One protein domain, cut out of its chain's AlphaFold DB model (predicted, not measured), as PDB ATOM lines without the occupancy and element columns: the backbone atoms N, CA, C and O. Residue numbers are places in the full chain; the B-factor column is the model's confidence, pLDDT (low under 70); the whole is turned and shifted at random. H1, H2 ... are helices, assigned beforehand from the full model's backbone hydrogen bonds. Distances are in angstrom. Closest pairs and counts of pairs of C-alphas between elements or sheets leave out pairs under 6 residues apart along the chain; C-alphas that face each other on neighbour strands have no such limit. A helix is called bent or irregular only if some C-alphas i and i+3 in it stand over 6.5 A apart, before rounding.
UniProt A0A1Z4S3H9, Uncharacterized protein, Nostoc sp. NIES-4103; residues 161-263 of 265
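What this domain is: This is residues 161 to 263 of the 265 residues of an uncharacterized protein of Nostoc sp. NIES-4103 (UniProt A0A1Z4S3H9). Two helices, H1 and H4, run the same way nearly side by side and touch over a short part of their lengths, while H2 crosses H4 about perpendicular to it on another side, with H4 in the middle touching both. Two long loops, residues 178 to 199 and residues 216 to 236, make much of the rest, and Ser 190 and Asn 220 in these loops mark the two far ends of the longest axis, with the short helix H3 on the side of Asn 220. The printed part has 103 residues with four named helices, in the order H1, H2, H3, H4, and no named strand. The class is all helix, though under half of the residues, 46 of 103, are in named elements. By its radius of gyration of the C-alphas, 14.0 A, the whole is compact, yet its outline is elongated, with spans of 43 by 28 by 24 A.

How they stand to each other: From the first printed residue, Gly 161, three residues lead to H1, residues 164 to 177. H1 touches H4, residues 237 to 254, with 4 pairs of C-alphas within 8 A; the closest C-alphas are those of Tyr 169 and Leu 247, 7.5 A apart. H1 touches H4 with residues 165 to 169 alone, and H4 touches H1 with residues 244 to 247 alone. The two helices run the same way at a shallow tilt of 23 degrees, and their centres are 12.0 A apart. H2, residues 200 to 209, is apart from H1 and touches H4 with 7 pairs of C-alphas within 8 A; the closest C-alphas are those of Leu 207 and Leu 246, 6.0 A apart. The lines of H2 and H4 stand about perpendicular, at 84 degrees, with 9.2 A from centre to centre. H3, residues 212 to 215, meets H2 only through their link, and it is apart from H1 and from H4. Residues 180 to 181, in the stretch after H1, pair antiparallel with residues 261 to 262 near the end of the printed part. In H1 and H2 every O i to N i+4 pair is within hydrogen-bond range, in H4 9 of 14 are, and H3 is too short for such a pair; its one O i to N i+3 pair is within range.

Where its parts are: H1 begins at Lys 164, whose C-alpha is at (227.045, 526.135, 462.328), and is 19.8 A long from first to last C-alpha. H2 runs from Val 200 to Cys 209, 14.3 A, and H3 from Arg 212 to Tyr 215, 5.2 A. H4, the longest helix with 18 residues, begins at Asp 237, C-alpha at (225.758, 524.083, 449.777), and ends at Ser 254, C-alpha at (217.758, 509.368, 468.723), 25.3 A away. It has a kink of 53 degrees near residue 248 and is irregular, but only just: C-alphas 248 and 251 are 6.9 A apart.

The domain as a whole: The two C-alphas farthest apart are those of Ser 190 and Asn 220, at 44.5 A, and the first and last printed C-alphas, of Gly 161 and Thr 263, are 27.9 A apart. The printed part has no cut. The link from H1 to H2, 22 residues, and the link from H3 to H4, 21 residues, are long, while the link from H2 to H3, 2 residues, is tight. The mean pLDDT of the printed part is 80.3, and 19 residues are under 70: residues 224 to 231, in the link from H3 to H4, and residues 253 to 263, of which 253 to 254 belong to H4.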
ATOM      1  N   GLY A 161     233.229 527.075 459.974       90.62
ATOM      2  CA  GLY A 161     231.824 527.305 460.300       90.62
ATOM      3  C   GLY A 161     230.846 526.384 459.566       90.62
ATOM      4  O   GLY A 161     229.634 526.580 459.666       90.62
ATOM      5  N   ASP A 162     231.321 525.344 458.876       93.06
ATOM      6  CA  ASP A 162     230.460 524.475 458.066       93.06
ATOM      7  C   ASP A 162     229.397 523.758 458.908       93.06
ATOM      8  O   ASP A 162     228.291 523.514 458.422       93.06
ATOM      9  N   TYR A 163     229.688 523.485 460.184       94.38
ATOM     10  CA  TYR A 163     228.762 522.848 461.124       94.38
ATOM     11  C   TYR A 163     227.812 523.815 461.852       94.38
ATOM     12  O   TYR A 163     226.961 523.334 462.605       94.38
ATOM     13  N   LYS A 164     227.879 525.139 461.617       94.12
ATOM     14  CA  LYS A 164     227.045 526.135 462.328       94.12
ATOM     15  C   LYS A 164     225.547 525.810 462.255       94.12
ATOM     16  O   LYS A 164     224.866 525.848 463.274       94.12
ATOM     17  N   PHE A 165     225.044 525.393 461.090       94.94
ATOM     18  CA  PHE A 165     223.626 525.027 460.922       94.94
ATOM     19  C   PHE A 165     223.203 523.812 461.771       94.94
ATOM     20  O   PHE A 165     222.089 523.772 462.289       94.94
ATOM     21  N   ILE A 166     224.101 522.838 461.963       94.25
ATOM     22  CA  ILE A 166     223.860 521.666 462.818       94.25
ATOM     23  C   ILE A 166     223.841 522.097 464.283       94.25
ATOM     24  O   ILE A 166     222.926 521.727 465.015       94.25
ATOM     25  N   GLN A 167     224.826 522.895 464.704       94.12
ATOM     26  CA  GLN A 167     224.922 523.410 466.073       94.12
ATOM     27  C   GLN A 167     223.690 524.243 466.445       94.12
ATOM     28  O   GLN A 167     223.117 524.051 467.515       94.12
ATOM     29  N   GLN A 168     223.242 525.118 465.540       95.00
ATOM     30  CA  GLN A 168     222.040 525.934 465.716       95.00
ATOM     31  C   GLN A 168     220.780 525.076 465.847       95.00
ATOM     32  O   GLN A 168     220.008 525.277 466.785       95.00
ATOM     33  N   TYR A 169     220.588 524.104 464.949       94.38
ATOM     34  CA  TYR A 169     219.443 523.196 465.003       94.38
ATOM     35  C   TYR A 169     219.425 522.382 466.299       94.38
ATOM     36  O   TYR A 169     218.410 522.338 466.989       94.38
ATOM     37  N   LEU A 170     220.557 521.774 466.668       91.69
ATOM     38  CA  LEU A 170     220.644 521.001 467.902       91.69
ATOM     39  C   LEU A 170     220.407 521.884 469.122       91.69
ATOM     40  O   LEU A 170     219.637 521.491 469.980       91.69
ATOM     41  N   GLY A 171     220.954 523.101 469.174       92.12
ATOM     42  CA  GLY A 171     220.687 524.034 470.269       92.12
ATOM     43  C   GLY A 171     219.209 524.437 470.389       92.12
ATOM     44  O   GLY A 171     218.713 524.618 471.499       92.12
ATOM     45  N   GLN A 172     218.482 524.555 469.273       92.88
ATOM     46  CA  GLN A 172     217.023 524.736 469.296       92.88
ATOM     47  C   GLN A 172     216.319 523.491 469.842       92.88
ATOM     48  O   GLN A 172     215.424 523.613 470.676       92.88
ATOM     49  N   LEU A 173     216.758 522.308 469.412       90.25
ATOM     50  CA  LEU A 173     216.203 521.035 469.849       90.25
ATOM     51  C   LEU A 173     216.439 520.777 471.343       90.25
ATOM     52  O   LEU A 173     215.524 520.346 472.032       90.25
ATOM     53  N   GLU A 174     217.623 521.110 471.867       89.88
ATOM     54  CA  GLU A 174     217.933 520.996 473.297       89.88
ATOM     55  C   GLU A 174     216.976 521.817 474.160       89.88
ATOM     56  O   GLU A 174     216.552 521.357 475.217       89.88
ATOM     57  N   ARG A 175     216.622 523.026 473.702       90.44
ATOM     58  CA  ARG A 175     215.659 523.896 474.391       90.44
ATOM     59  C   ARG A 175     214.235 523.360 474.313       90.44
ATOM     60  O   ARG A 175     213.477 523.545 475.254       90.44
ATOM     61  N   ALA A 176     213.870 522.738 473.195       89.31
ATOM     62  CA  ALA A 176     212.529 522.205 472.987       89.31
ATOM     63  C   ALA A 176     212.287 520.887 473.743       89.31
ATOM     64  O   ALA A 176     211.175 520.652 474.204       89.31
ATOM     65  N   GLU A 177     213.309 520.033 473.862       86.62
ATOM     66  CA  GLU A 177     213.195 518.680 474.433       86.62
ATOM     67  C   GLU A 177     213.794 518.534 475.845       86.62
ATOM     68  O   GLU A 177     213.795 517.425 476.374       86.62
ATOM     69  N   ASP A 178     214.339 519.605 476.434       85.00
ATOM     70  CA  ASP A 178     215.088 519.582 477.708       85.00
ATOM     71  C   ASP A 178     216.127 518.441 477.778       85.00
ATOM     72  O   ASP A 178     216.241 517.661 478.727       85.00
ATOM     73  N   ARG A 179     216.890 518.299 476.693       82.12
ATOM     74  CA  ARG A 179     217.841 517.203 476.485       82.12
ATOM     75  C   ARG A 179     219.137 517.749 475.927       82.12
ATOM     76  O   ARG A 179     219.114 518.645 475.097       82.12
ATOM     77  N   LYS A 180     220.277 517.185 476.333       83.25
ATOM     78  CA  LYS A 180     221.599 517.609 475.843       83.25
ATOM     79  C   LYS A 180     222.169 516.667 474.788       83.25
ATOM     80  O   LYS A 180     222.246 515.452 475.007       83.25
ATOM     81  N   PHE A 181     222.640 517.235 473.679       84.00
ATOM     82  CA  PHE A 181     223.364 516.538 472.617       84.00
ATOM     83  C   PHE A 181     224.865 516.757 472.795       84.00
ATOM     84  O   PHE A 181     225.414 517.812 472.486       84.00
ATOM     85  N   ARG A 182     225.568 515.731 473.279       85.75
ATOM     86  CA  ARG A 182     227.011 515.829 473.545       85.75
ATOM     87  C   ARG A 182     227.808 515.352 472.334       85.75
ATOM     88  O   ARG A 182     228.206 514.189 472.261       85.75
ATOM     89  N   ILE A 183     228.001 516.247 471.369       89.94
ATOM     90  CA  ILE A 183     228.634 515.947 470.077       89.94
ATOM     91  C   ILE A 183     229.965 516.688 469.957       89.94
ATOM     92  O   ILE A 183     230.009 517.911 470.014       89.94
ATOM     93  N   ALA A 184     231.045 515.940 469.737       92.25
ATOM     94  CA  ALA A 184     232.356 516.497 469.433       92.25
ATOM     95  C   ALA A 184     232.422 517.002 467.978       92.25
ATOM     96  O   ALA A 184     232.291 516.206 467.036       92.25
ATOM     97  N   TYR A 185     232.700 518.290 467.791       92.50
ATOM     98  CA  TYR A 185     232.871 518.934 466.483       92.50
ATOM     99  C   TYR A 185     234.335 519.021 466.057       92.50
ATOM    100  O   TYR A 185     234.629 518.943 464.866       92.50
ATOM    101  N   TYR A 186     235.250 519.096 467.020       92.50
ATOM    102  CA  TYR A 186     236.686 519.178 466.775       92.50
ATOM    103  C   TYR A 186     237.474 518.139 467.586       92.50
ATOM    104  O   TYR A 186     236.946 517.396 468.425       92.50
ATOM    105  N   GLN A 187     238.754 518.008 467.256       91.44
ATOM    106  CA  GLN A 187     239.667 517.037 467.831       91.44
ATOM    107  C   GLN A 187     239.906 517.291 469.324       91.44
ATOM    108  O   GLN A 187     240.200 518.406 469.743       91.44
ATOM    109  N   ASN A 188     239.838 516.209 470.108       91.19
ATOM    110  CA  ASN A 188     240.040 516.180 471.561       91.19
ATOM    111  C   ASN A 188     239.078 517.040 472.402       91.19
ATOM    112  O   ASN A 188     239.332 517.140 473.593       91.19
ATOM    113  N   GLN A 189     237.993 517.570 471.825       91.31
ATOM    114  CA  GLN A 189     237.018 518.417 472.520       91.31
ATOM    115  C   GLN A 189     236.626 517.876 473.908       91.31
ATOM    116  O   GLN A 189     236.257 516.703 474.058       91.31
ATOM    117  N   SER A 190     236.694 518.748 474.908       88.56
ATOM    118  CA  SER A 190     236.293 518.514 476.290       88.56
ATOM    119  C   SER A 190     234.774 518.629 476.463       88.56
ATOM    120  O   SER A 190     234.038 519.034 475.566       88.56
ATOM    121  N   GLY A 191     234.254 518.167 477.605       84.81
ATOM    122  CA  GLY A 191     232.813 518.219 477.903       84.81
ATOM    123  C   GLY A 191     231.932 517.237 477.111       84.81
ATOM    124  O   GLY A 191     230.737 517.121 477.386       84.81
ATOM    125  N   VAL A 192     232.504 516.470 476.179       85.25
ATOM    126  CA  VAL A 192     231.798 515.472 475.358       85.25
ATOM    127  C   VAL A 192     232.321 514.050 475.621       85.25
ATOM    128  O   VAL A 192     233.501 513.864 475.936       85.25
ATOM    129  N   PRO A 193     231.475 513.004 475.515       83.06
ATOM    130  CA  PRO A 193     231.926 511.629 475.674       83.06
ATOM    131  C   PRO A 193     233.013 511.267 474.657       83.06
ATOM    132  O   PRO A 193     232.868 511.502 473.461       83.06
ATOM    133  N   LYS A 194     234.072 510.584 475.109       77.38
ATOM    134  CA  LYS A 194     235.183 510.119 474.248       77.38
ATOM    135  C   LYS A 194     234.813 508.947 473.327       77.38
ATOM    136  O   LYS A 194     235.683 508.366 472.682       77.38
ATOM    137  N   ASN A 195     233.540 508.566 473.283       79.31
ATOM    138  CA  ASN A 195     233.048 507.498 472.427       79.31
ATOM    139  C   ASN A 195     233.081 507.959 470.958       79.31
ATOM    140  O   ASN A 195     232.639 509.058 470.631       79.31
ATOM    141  N   ALA A 196     233.553 507.095 470.056       73.50
ATOM    142  CA  ALA A 196     233.554 507.339 468.613       73.50
ATOM    143  C   ALA A 196     232.155 507.645 468.033       73.50
ATOM    144  O   ALA A 196     232.054 508.229 466.958       73.50
ATOM    145  N   GLN A 197     231.086 507.284 468.749       78.75
ATOM    146  CA  GLN A 197     229.690 507.569 468.399       78.75
ATOM    147  C   GLN A 197     229.237 508.991 468.788       78.75
ATOM    148  O   GLN A 197     228.155 509.416 468.399       78.75
ATOM    149  N   CYS A 198     230.046 509.747 469.531       83.50
ATOM    150  CA  CYS A 198     229.697 511.073 470.052       83.50
ATOM    151  C   CYS A 198     230.464 512.183 469.321       83.50
ATOM    152  O   CYS A 198     231.011 513.092 469.939       83.50
ATOM    153  N   ASN A 199     230.544 512.107 467.990       89.31
ATOM    154  CA  ASN A 199     231.124 513.163 467.161       89.31
ATOM    155  C   ASN A 199     230.257 513.474 465.938       89.31
ATOM    156  O   ASN A 199     229.411 512.675 465.528       89.31
ATOM    157  N   VAL A 200     230.496 514.641 465.343       90.62
ATOM    158  CA  VAL A 200     229.724 515.147 464.202       90.62
ATOM    159  C   VAL A 200     229.779 514.215 462.989       90.62
ATOM    160  O   VAL A 200     228.779 514.058 462.300       90.62
ATOM    161  N   ASN A 201     230.882 513.494 462.760       89.19
ATOM    162  CA  ASN A 201     230.952 512.522 461.663       89.19
ATOM    163  C   ASN A 201     229.973 511.359 461.872       89.19
ATOM    164  O   ASN A 201     229.357 510.903 460.909       89.19
ATOM    165  N   HIS A 202     229.796 510.889 463.111       86.38
ATOM    166  CA  HIS A 202     228.774 509.888 463.430       86.38
ATOM    167  C   HIS A 202     227.363 510.443 463.219       86.38
ATOM    168  O   HIS A 202     226.541 509.778 462.594       86.38
ATOM    169  N   LEU A 203     227.103 511.686 463.633       88.69
ATOM    170  CA  LEU A 203     225.822 512.353 463.370       88.69
ATOM    171  C   LEU A 203     225.511 512.427 461.867       88.69
ATOM    172  O   LEU A 203     224.414 512.072 461.442       88.69
ATOM    173  N   LEU A 204     226.484 512.828 461.044       88.75
ATOM    174  CA  LEU A 204     226.332 512.880 459.588       88.75
ATOM    175  C   LEU A 204     226.039 511.496 458.989       88.75
ATOM    176  O   LEU A 204     225.226 511.373 458.071       88.75
ATOM    177  N   ARG A 205     226.658 510.433 459.521       84.62
ATOM    178  CA  ARG A 205     226.355 509.048 459.122       84.62
ATOM    179  C   ARG A 205     224.923 508.663 459.486       84.62
ATOM    180  O   ARG A 205     224.241 508.084 458.647       84.62
ATOM    181  N   LEU A 206     224.451 509.026 460.679       84.50
ATOM    182  CA  LEU A 206     223.062 508.796 461.086       84.50
ATOM    183  C   LEU A 206     222.081 509.513 460.158       84.50
ATOM    184  O   LEU A 206     221.168 508.876 459.641       84.50
ATOM    185  N   LEU A 207     222.311 510.796 459.871       87.06
ATOM    186  CA  LEU A 207     221.499 511.560 458.917       87.06
ATOM    187  C   LEU A 207     221.471 510.891 457.540       87.06
ATOM    188  O   LEU A 207     220.419 510.788 456.915       87.06
ATOM    189  N   ASN A 208     222.611 510.374 457.075       84.56
ATOM    190  CA  ASN A 208     222.672 509.631 455.821       84.56
ATOM    191  C   ASN A 208     221.816 508.363 455.842       84.56
ATOM    192  O   ASN A 208     221.131 508.108 454.855       84.56
ATOM    193  N   CYS A 209     221.795 507.609 456.940       80.12
ATOM    194  CA  CYS A 209     220.920 506.439 457.073       80.12
ATOM    195  C   CYS A 209     219.427 506.803 457.006       80.12
ATOM    196  O   CYS A 209     218.627 505.999 456.540       80.12
ATOM    197  N   LEU A 210     219.052 508.017 457.418       83.62
ATOM    198  CA  LEU A 210     217.671 508.513 457.354       83.62
ATOM    199  C   LEU A 210     217.261 508.984 455.949       83.62
ATOM    200  O   LEU A 210     216.086 509.256 455.702       83.62
ATOM    201  N   ASN A 211     218.202 509.066 455.005       85.50
ATOM    202  CA  ASN A 211     217.928 509.519 453.647       85.50
ATOM    203  C   ASN A 211     217.292 508.408 452.794       85.50
ATOM    204  O   ASN A 211     217.937 507.812 451.925       85.50
ATOM    205  N   ARG A 212     215.997 508.165 453.022       79.94
ATOM    206  CA  ARG A 212     215.208 507.184 452.263       79.94
ATOM    207  C   ARG A 212     215.256 507.448 450.760       79.94
ATOM    208  O   ARG A 212     215.380 506.501 450.002       79.94
ATOM    209  N   ASN A 213     215.209 508.705 450.322       80.00
ATOM    210  CA  ASN A 213     215.194 509.038 448.892       80.00
ATOM    211  C   ASN A 213     216.480 508.593 448.180       80.00
ATOM    212  O   ASN A 213     216.428 508.107 447.051       80.00
ATOM    213  N   LYS A 214     217.631 508.717 448.851       75.69
ATOM    214  CA  LYS A 214     218.939 508.337 448.302       75.69
ATOM    215  C   LYS A 214     219.178 506.823 448.299       75.69
ATOM    216  O   LYS A 214     219.858 506.324 447.403       75.69
ATOM    217  N   TYR A 215     218.618 506.106 449.275       75.44
ATOM    218  CA  TYR A 215     218.839 504.666 449.475       75.44
ATOM    219  C   TYR A 215     217.573 503.818 449.314       75.44
ATOM    220  O   TYR A 215     217.512 502.704 449.827       75.44
ATOM    221  N   ASN A 216     216.560 504.331 448.613       77.69
ATOM    222  CA  ASN A 216     215.324 503.598 448.367       77.69
ATOM    223  C   ASN A 216     215.640 502.320 447.559       77.69
ATOM    224  O   ASN A 216     216.128 502.456 446.430       77.69
ATOM    225  N   PRO A 217     215.381 501.108 448.094       72.62
ATOM    226  CA  PRO A 217     215.672 499.859 447.388       72.62
ATOM    227  C   PRO A 217     214.898 499.739 446.070       72.62
ATOM    228  O   PRO A 217     215.424 499.151 445.125       72.62
ATOM    229  N   ASP A 218     213.725 500.371 445.989       78.94
ATOM    230  CA  ASP A 218     212.825 500.330 444.832       78.94
ATOM    231  C   ASP A 218     213.155 501.402 443.774       78.94
ATOM    232  O   ASP A 218     212.490 501.509 442.747       78.94
ATOM    233  N   SER A 219     214.169 502.243 444.017       78.19
ATOM    234  CA  SER A 219     214.552 503.317 443.098       78.19
ATOM    235  C   SER A 219     215.620 502.870 442.104       78.19
ATOM    236  O   SER A 219     216.728 502.481 442.476       78.19
ATOM    237  N   ASN A 220     215.352 503.094 440.817       72.25
ATOM    238  CA  ASN A 220     216.330 502.907 439.738       72.25
ATOM    239  C   ASN A 220     217.515 503.895 439.810       72.25
ATOM    240  O   ASN A 220     218.500 503.729 439.097       72.25
ATOM    241  N   LYS A 221     217.440 504.918 440.676       74.31
ATOM    242  CA  LYS A 221     218.505 505.906 440.929       74.31
ATOM    243  C   LYS A 221     219.218 505.685 442.273       74.31
ATOM    244  O   LYS A 221     219.825 506.617 442.797       74.31
ATOM    245  N   ARG A 222     219.118 504.486 442.866       73.25
ATOM    246  CA  ARG A 222     219.719 504.185 444.177       73.25
ATOM    247  C   ARG A 222     221.222 504.472 444.191       73.25
ATOM    248  O   ARG A 222     221.972 504.009 443.330       73.25
ATOM    249  N   ALA A 223     221.671 505.214 445.197       71.12
ATOM    250  CA  ALA A 223     223.095 505.398 445.430       71.12
ATOM    251  C   ALA A 223     223.686 504.155 446.115       71.12
ATOM    252  O   ALA A 223     223.010 503.480 446.895       71.12
ATOM    253  N   LYS A 224     224.972 503.873 445.873       69.19
ATOM    254  CA  LYS A 224     225.716 502.903 446.693       69.19
ATOM    255  C   LYS A 224     225.736 503.388 448.143       69.19
ATOM    256  O   LYS A 224     225.853 504.592 448.377       69.19
ATOM    257  N   HIS A 225     225.655 502.460 449.100       63.97
ATOM    258  CA  HIS A 225     225.844 502.798 450.510       63.97
ATOM    259  C   HIS A 225     227.157 503.574 450.691       63.97
ATOM    260  O   HIS A 225     228.158 503.241 450.045       63.97
ATOM    261  N   PRO A 226     227.159 504.628 451.523       60.81
ATOM    262  CA  PRO A 226     228.326 505.473 451.670       60.81
ATOM    263  C   PRO A 226     229.470 504.639 452.265       60.81
ATOM    264  O   PRO A 226     229.229 503.835 453.172       60.81
ATOM    265  N   PRO A 227     230.709 504.791 451.765       59.03
ATOM    266  CA  PRO A 227     231.847 504.076 452.321       59.03
ATOM    267  C   PRO A 227     232.026 504.452 453.795       59.03
ATOM    268  O   PRO A 227     231.785 505.590 454.200       59.03
ATOM    269  N   MET A 228     232.496 503.496 454.598       53.34
ATOM    270  CA  MET A 228     232.566 503.601 456.062       53.34
ATOM    271  C   MET A 228     233.394 504.801 456.579       53.34
ATOM    272  O   MET A 228     233.282 505.146 457.752       53.34
ATOM    273  N   ASN A 229     234.198 505.453 455.723       52.75
ATOM    274  CA  ASN A 229     235.228 506.434 456.091       52.75
ATOM    275  C   ASN A 229     235.107 507.827 455.440       52.75
ATOM    276  O   ASN A 229     236.043 508.615 455.548       52.75
ATOM    277  N   SER A 230     233.994 508.189 454.796       55.38
ATOM    278  CA  SER A 230     233.874 509.530 454.197       55.38
ATOM    279  C   SER A 230     233.508 510.592 455.244       55.38
ATOM    280  O   SER A 230     232.351 511.000 455.348       55.38
ATOM    281  N   SER A 231     234.478 511.037 456.042       63.78
ATOM    282  CA  SER A 231     234.354 512.333 456.714       63.78
ATOM    283  C   SER A 231     234.571 513.419 455.661       63.78
ATOM    284  O   SER A 231     235.640 513.428 455.044       63.78
ATOM    285  N   PRO A 232     233.592 514.301 455.405       70.44
ATOM    286  CA  PRO A 232     233.747 515.325 454.381       70.44
ATOM    287  C   PRO A 232     234.916 516.252 454.733       70.44
ATOM    288  O   PRO A 232     235.120 516.590 455.898       70.44
ATOM    289  N   SER A 233     235.691 516.658 453.727       77.31
ATOM    290  CA  SER A 233     236.699 517.718 453.856       77.31
ATOM    291  C   SER A 233     236.082 519.122 453.830       77.31
ATOM    292  O   SER A 233     236.763 520.085 454.168       77.31
ATOM    293  N   GLN A 234     234.816 519.222 453.409       84.00
ATOM    294  CA  GLN A 234     233.990 520.430 453.342       84.00
ATOM    295  C   GLN A 234     232.508 520.031 453.237       84.00
ATOM    296  O   GLN A 234     232.198 519.003 452.625       84.00
ATOM    297  N   ILE A 235     231.597 520.846 453.776       88.44
ATOM    298  CA  ILE A 235     230.158 520.745 453.481       88.44
ATOM    299  C   ILE A 235     229.819 521.714 452.341       88.44
ATOM    300  O   ILE A 235     229.873 522.926 452.517       88.44
ATOM    301  N   THR A 236     229.463 521.180 451.170       89.88
ATOM    302  CA  THR A 236     228.974 521.992 450.041       89.88
ATOM    303  C   THR A 236     227.559 522.504 450.308       89.88
ATOM    304  O   THR A 236     226.837 521.924 451.120       89.88
ATOM    305  N   ASP A 237     227.111 523.534 449.591       90.12
ATOM    306  CA  ASP A 237     225.758 524.083 449.777       90.12
ATOM    307  C   ASP A 237     224.656 523.057 449.492       90.12
ATOM    308  O   ASP A 237     223.723 522.919 450.278       90.12
ATOM    309  N   ALA A 238     224.812 522.247 448.440       88.44
ATOM    310  CA  ALA A 238     223.883 521.155 448.144       88.44
ATOM    311  C   ALA A 238     223.846 520.100 449.268       88.44
ATOM    312  O   ALA A 238     222.792 519.562 449.608       88.44
ATOM    313  N   GLU A 239     225.001 519.800 449.872       88.69
ATOM    314  CA  GLU A 239     225.074 518.884 451.010       88.69
ATOM    315  C   GLU A 239     224.451 519.509 452.266       88.69
ATOM    316  O   GLU A 239     223.741 518.821 453.001       88.69
ATOM    317  N   ARG A 240     224.648 520.814 452.490       92.19
ATOM    318  CA  ARG A 240     224.028 521.583 453.578       92.19
ATOM    319  C   ARG A 240     222.509 521.579 453.462       92.19
ATOM    320  O   ARG A 240     221.838 521.258 454.441       92.19
ATOM    321  N   GLU A 241     221.967 521.888 452.287       92.19
ATOM    322  CA  GLU A 241     220.526 521.863 452.016       92.19
ATOM    323  C   GLU A 241     219.957 520.469 452.302       92.19
ATOM    324  O   GLU A 241     219.020 520.302 453.088       92.19
ATOM    325  N   ARG A 242     220.611 519.435 451.766       90.62
ATOM    326  CA  ARG A 242     220.221 518.041 451.981       90.62
ATOM    327  C   ARG A 242     220.246 517.643 453.456       90.62
ATOM    328  O   ARG A 242     219.320 516.983 453.920       90.62
ATOM    329  N   LEU A 243     221.310 517.971 454.187       91.75
ATOM    330  CA  LEU A 243     221.420 517.664 455.615       91.75
ATOM    331  C   LEU A 243     220.363 518.423 456.419       91.75
ATOM    332  O   LEU A 243     219.757 517.830 457.305       91.75
ATOM    333  N   THR A 244     220.085 519.677 456.064       93.25
ATOM    334  CA  THR A 244     219.049 520.505 456.699       93.25
ATOM    335  C   THR A 244     217.669 519.856 456.604       93.25
ATOM    336  O   THR A 244     216.956 519.804 457.601       93.25
ATOM    337  N   LEU A 245     217.326 519.254 455.460       92.31
ATOM    338  CA  LEU A 245     216.072 518.503 455.295       92.31
ATOM    339  C   LEU A 245     215.999 517.228 456.153       92.31
ATOM    340  O   LEU A 245     214.909 516.750 456.462       92.31
ATOM    341  N   LEU A 246     217.145 516.658 456.532       90.88
ATOM    342  CA  LEU A 246     217.223 515.422 457.316       90.88
ATOM    343  C   LEU A 246     217.278 515.677 458.827       90.88
ATOM    344  O   LEU A 246     216.891 514.796 459.593       90.88
ATOM    345  N   LEU A 247     217.734 516.858 459.263       91.38
ATOM    346  CA  LEU A 247     217.840 517.231 460.680       91.38
ATOM    347  C   LEU A 247     216.531 517.010 461.470       91.38
ATOM    348  O   LEU A 247     216.612 516.383 462.527       91.38
ATOM    349  N   PRO A 248     215.331 517.370 460.960       91.25
ATOM    350  CA  PRO A 248     214.052 517.094 461.629       91.25
ATOM    351  C   PRO A 248     213.759 515.617 461.922       91.25
ATOM    352  O   PRO A 248     212.865 515.306 462.708       91.25
ATOM    353  N   LEU A 249     214.481 514.686 461.294       88.00
ATOM    354  CA  LEU A 249     214.330 513.249 461.527       88.00
ATOM    355  C   LEU A 249     215.189 512.748 462.700       88.00
ATOM    356  O   LEU A 249     214.971 511.632 463.178       88.00
ATOM    357  N   LEU A 250     216.141 513.553 463.190       82.44
ATOM    358  CA  LEU A 250     217.050 513.182 464.280       82.44
ATOM    359  C   LEU A 250     216.346 512.795 465.584       82.44
ATOM    360  O   LEU A 250     216.738 511.768 466.141       82.44
ATOM    361  N   PRO A 251     215.318 513.515 466.074       77.69
ATOM    362  CA  PRO A 251     214.625 513.129 467.304       77.69
ATOM    363  C   PRO A 251     214.088 511.698 467.242       77.69
ATOM    364  O   PRO A 251     214.328 510.898 468.147       77.69
ATOM    365  N   LYS A 252     213.481 511.331 466.105       71.81
ATOM    366  CA  LYS A 252     212.931 509.990 465.849       71.81
ATOM    367  C   LYS A 252     214.011 508.909 465.764       71.81
ATOM    368  O   LYS A 252     213.747 507.754 466.076       71.81
ATOM    369  N   ALA A 253     215.220 509.265 465.335       64.75
ATOM    370  CA  ALA A 253     216.360 508.351 465.278       64.75
ATOM    371  C   ALA A 253     217.064 508.213 466.639       64.75
ATOM    372  O   ALA A 253     217.574 507.148 466.986       64.75
ATOM    373  N   SER A 254     217.077 509.287 467.429       55.94
ATOM    374  CA  SER A 254     217.758 509.368 468.723       55.94
ATOM    375  C   SER A 254     217.120 508.492 469.808       55.94
ATOM    376  O   SER A 254     217.793 508.145 470.776       55.94
ATOM    377  N   THR A 255     215.862 508.079 469.624       52.38
ATOM    378  CA  THR A 255     215.173 507.069 470.446       52.38
ATOM    379  C   THR A 255     215.851 505.695 470.346       52.38
ATOM    380  O   THR A 255     215.780 504.903 471.280       52.38
ATOM    381  N   TYR A 256     216.569 505.432 469.246       45.00
ATOM    382  CA  TYR A 256     217.246 504.161 468.964       45.00
ATOM    383  C   TYR A 256     218.765 504.195 469.223       45.00
ATOM    384  O   TYR A 256     219.425 503.158 469.164       45.00
ATOM    385  N   GLN A 257     219.346 505.364 469.534       53.81
ATOM    386  CA  GLN A 257     220.752 505.511 469.939       53.81
ATOM    387  C   GLN A 257     220.901 506.456 471.145       53.81
ATOM    388  O   GLN A 257     221.376 507.586 470.995       53.81
ATOM    389  N   PRO A 258     220.591 505.987 472.370       53.28
ATOM    390  CA  PRO A 258     220.664 506.811 473.580       53.28
ATOM    391  C   PRO A 258     222.079 507.311 473.903       53.28
ATOM    392  O   PRO A 258     222.243 508.244 474.670       53.28
ATOM    393  N   ARG A 259     223.133 506.752 473.294       55.81
ATOM    394  CA  ARG A 259     224.533 507.116 473.585       55.81
ATOM    395  C   ARG A 259     224.940 508.525 473.135       55.81
ATOM    396  O   ARG A 259     225.945 509.030 473.622       55.81
ATOM    397  N   VAL A 260     224.195 509.153 472.222       52.31
ATOM    398  CA  VAL A 260     224.465 510.533 471.757       52.31
ATOM    399  C   VAL A 260     223.853 511.573 472.708       52.31
ATOM    400  O   VAL A 260     224.112 512.771 472.599       52.31
ATOM    401  N   THR A 261     223.055 511.116 473.671       51.59
ATOM    402  CA  THR A 261     222.198 511.979 474.473       51.59
ATOM    403  C   THR A 261     222.225 511.589 475.935       51.59
ATOM    404  O   THR A 261     221.998 510.434 476.273       51.59
ATOM    405  N   SER A 262     222.447 512.548 476.821       49.34
ATOM    406  CA  SER A 262     222.197 512.330 478.244       49.34
ATOM    407  C   SER A 262     220.799 512.839 478.570       49.34
ATOM    408  O   SER A 262     220.524 514.016 478.337       49.34
ATOM    409  N   THR A 263     219.935 511.983 479.111       38.38
ATOM    410  CA  THR A 263     218.865 512.454 479.998       38.38
ATOM    411  C   THR A 263     219.529 513.013 481.251       38.38
ATOM    412  O   THR A 263     220.471 512.398 481.760       38.38
TER     413      THR A 263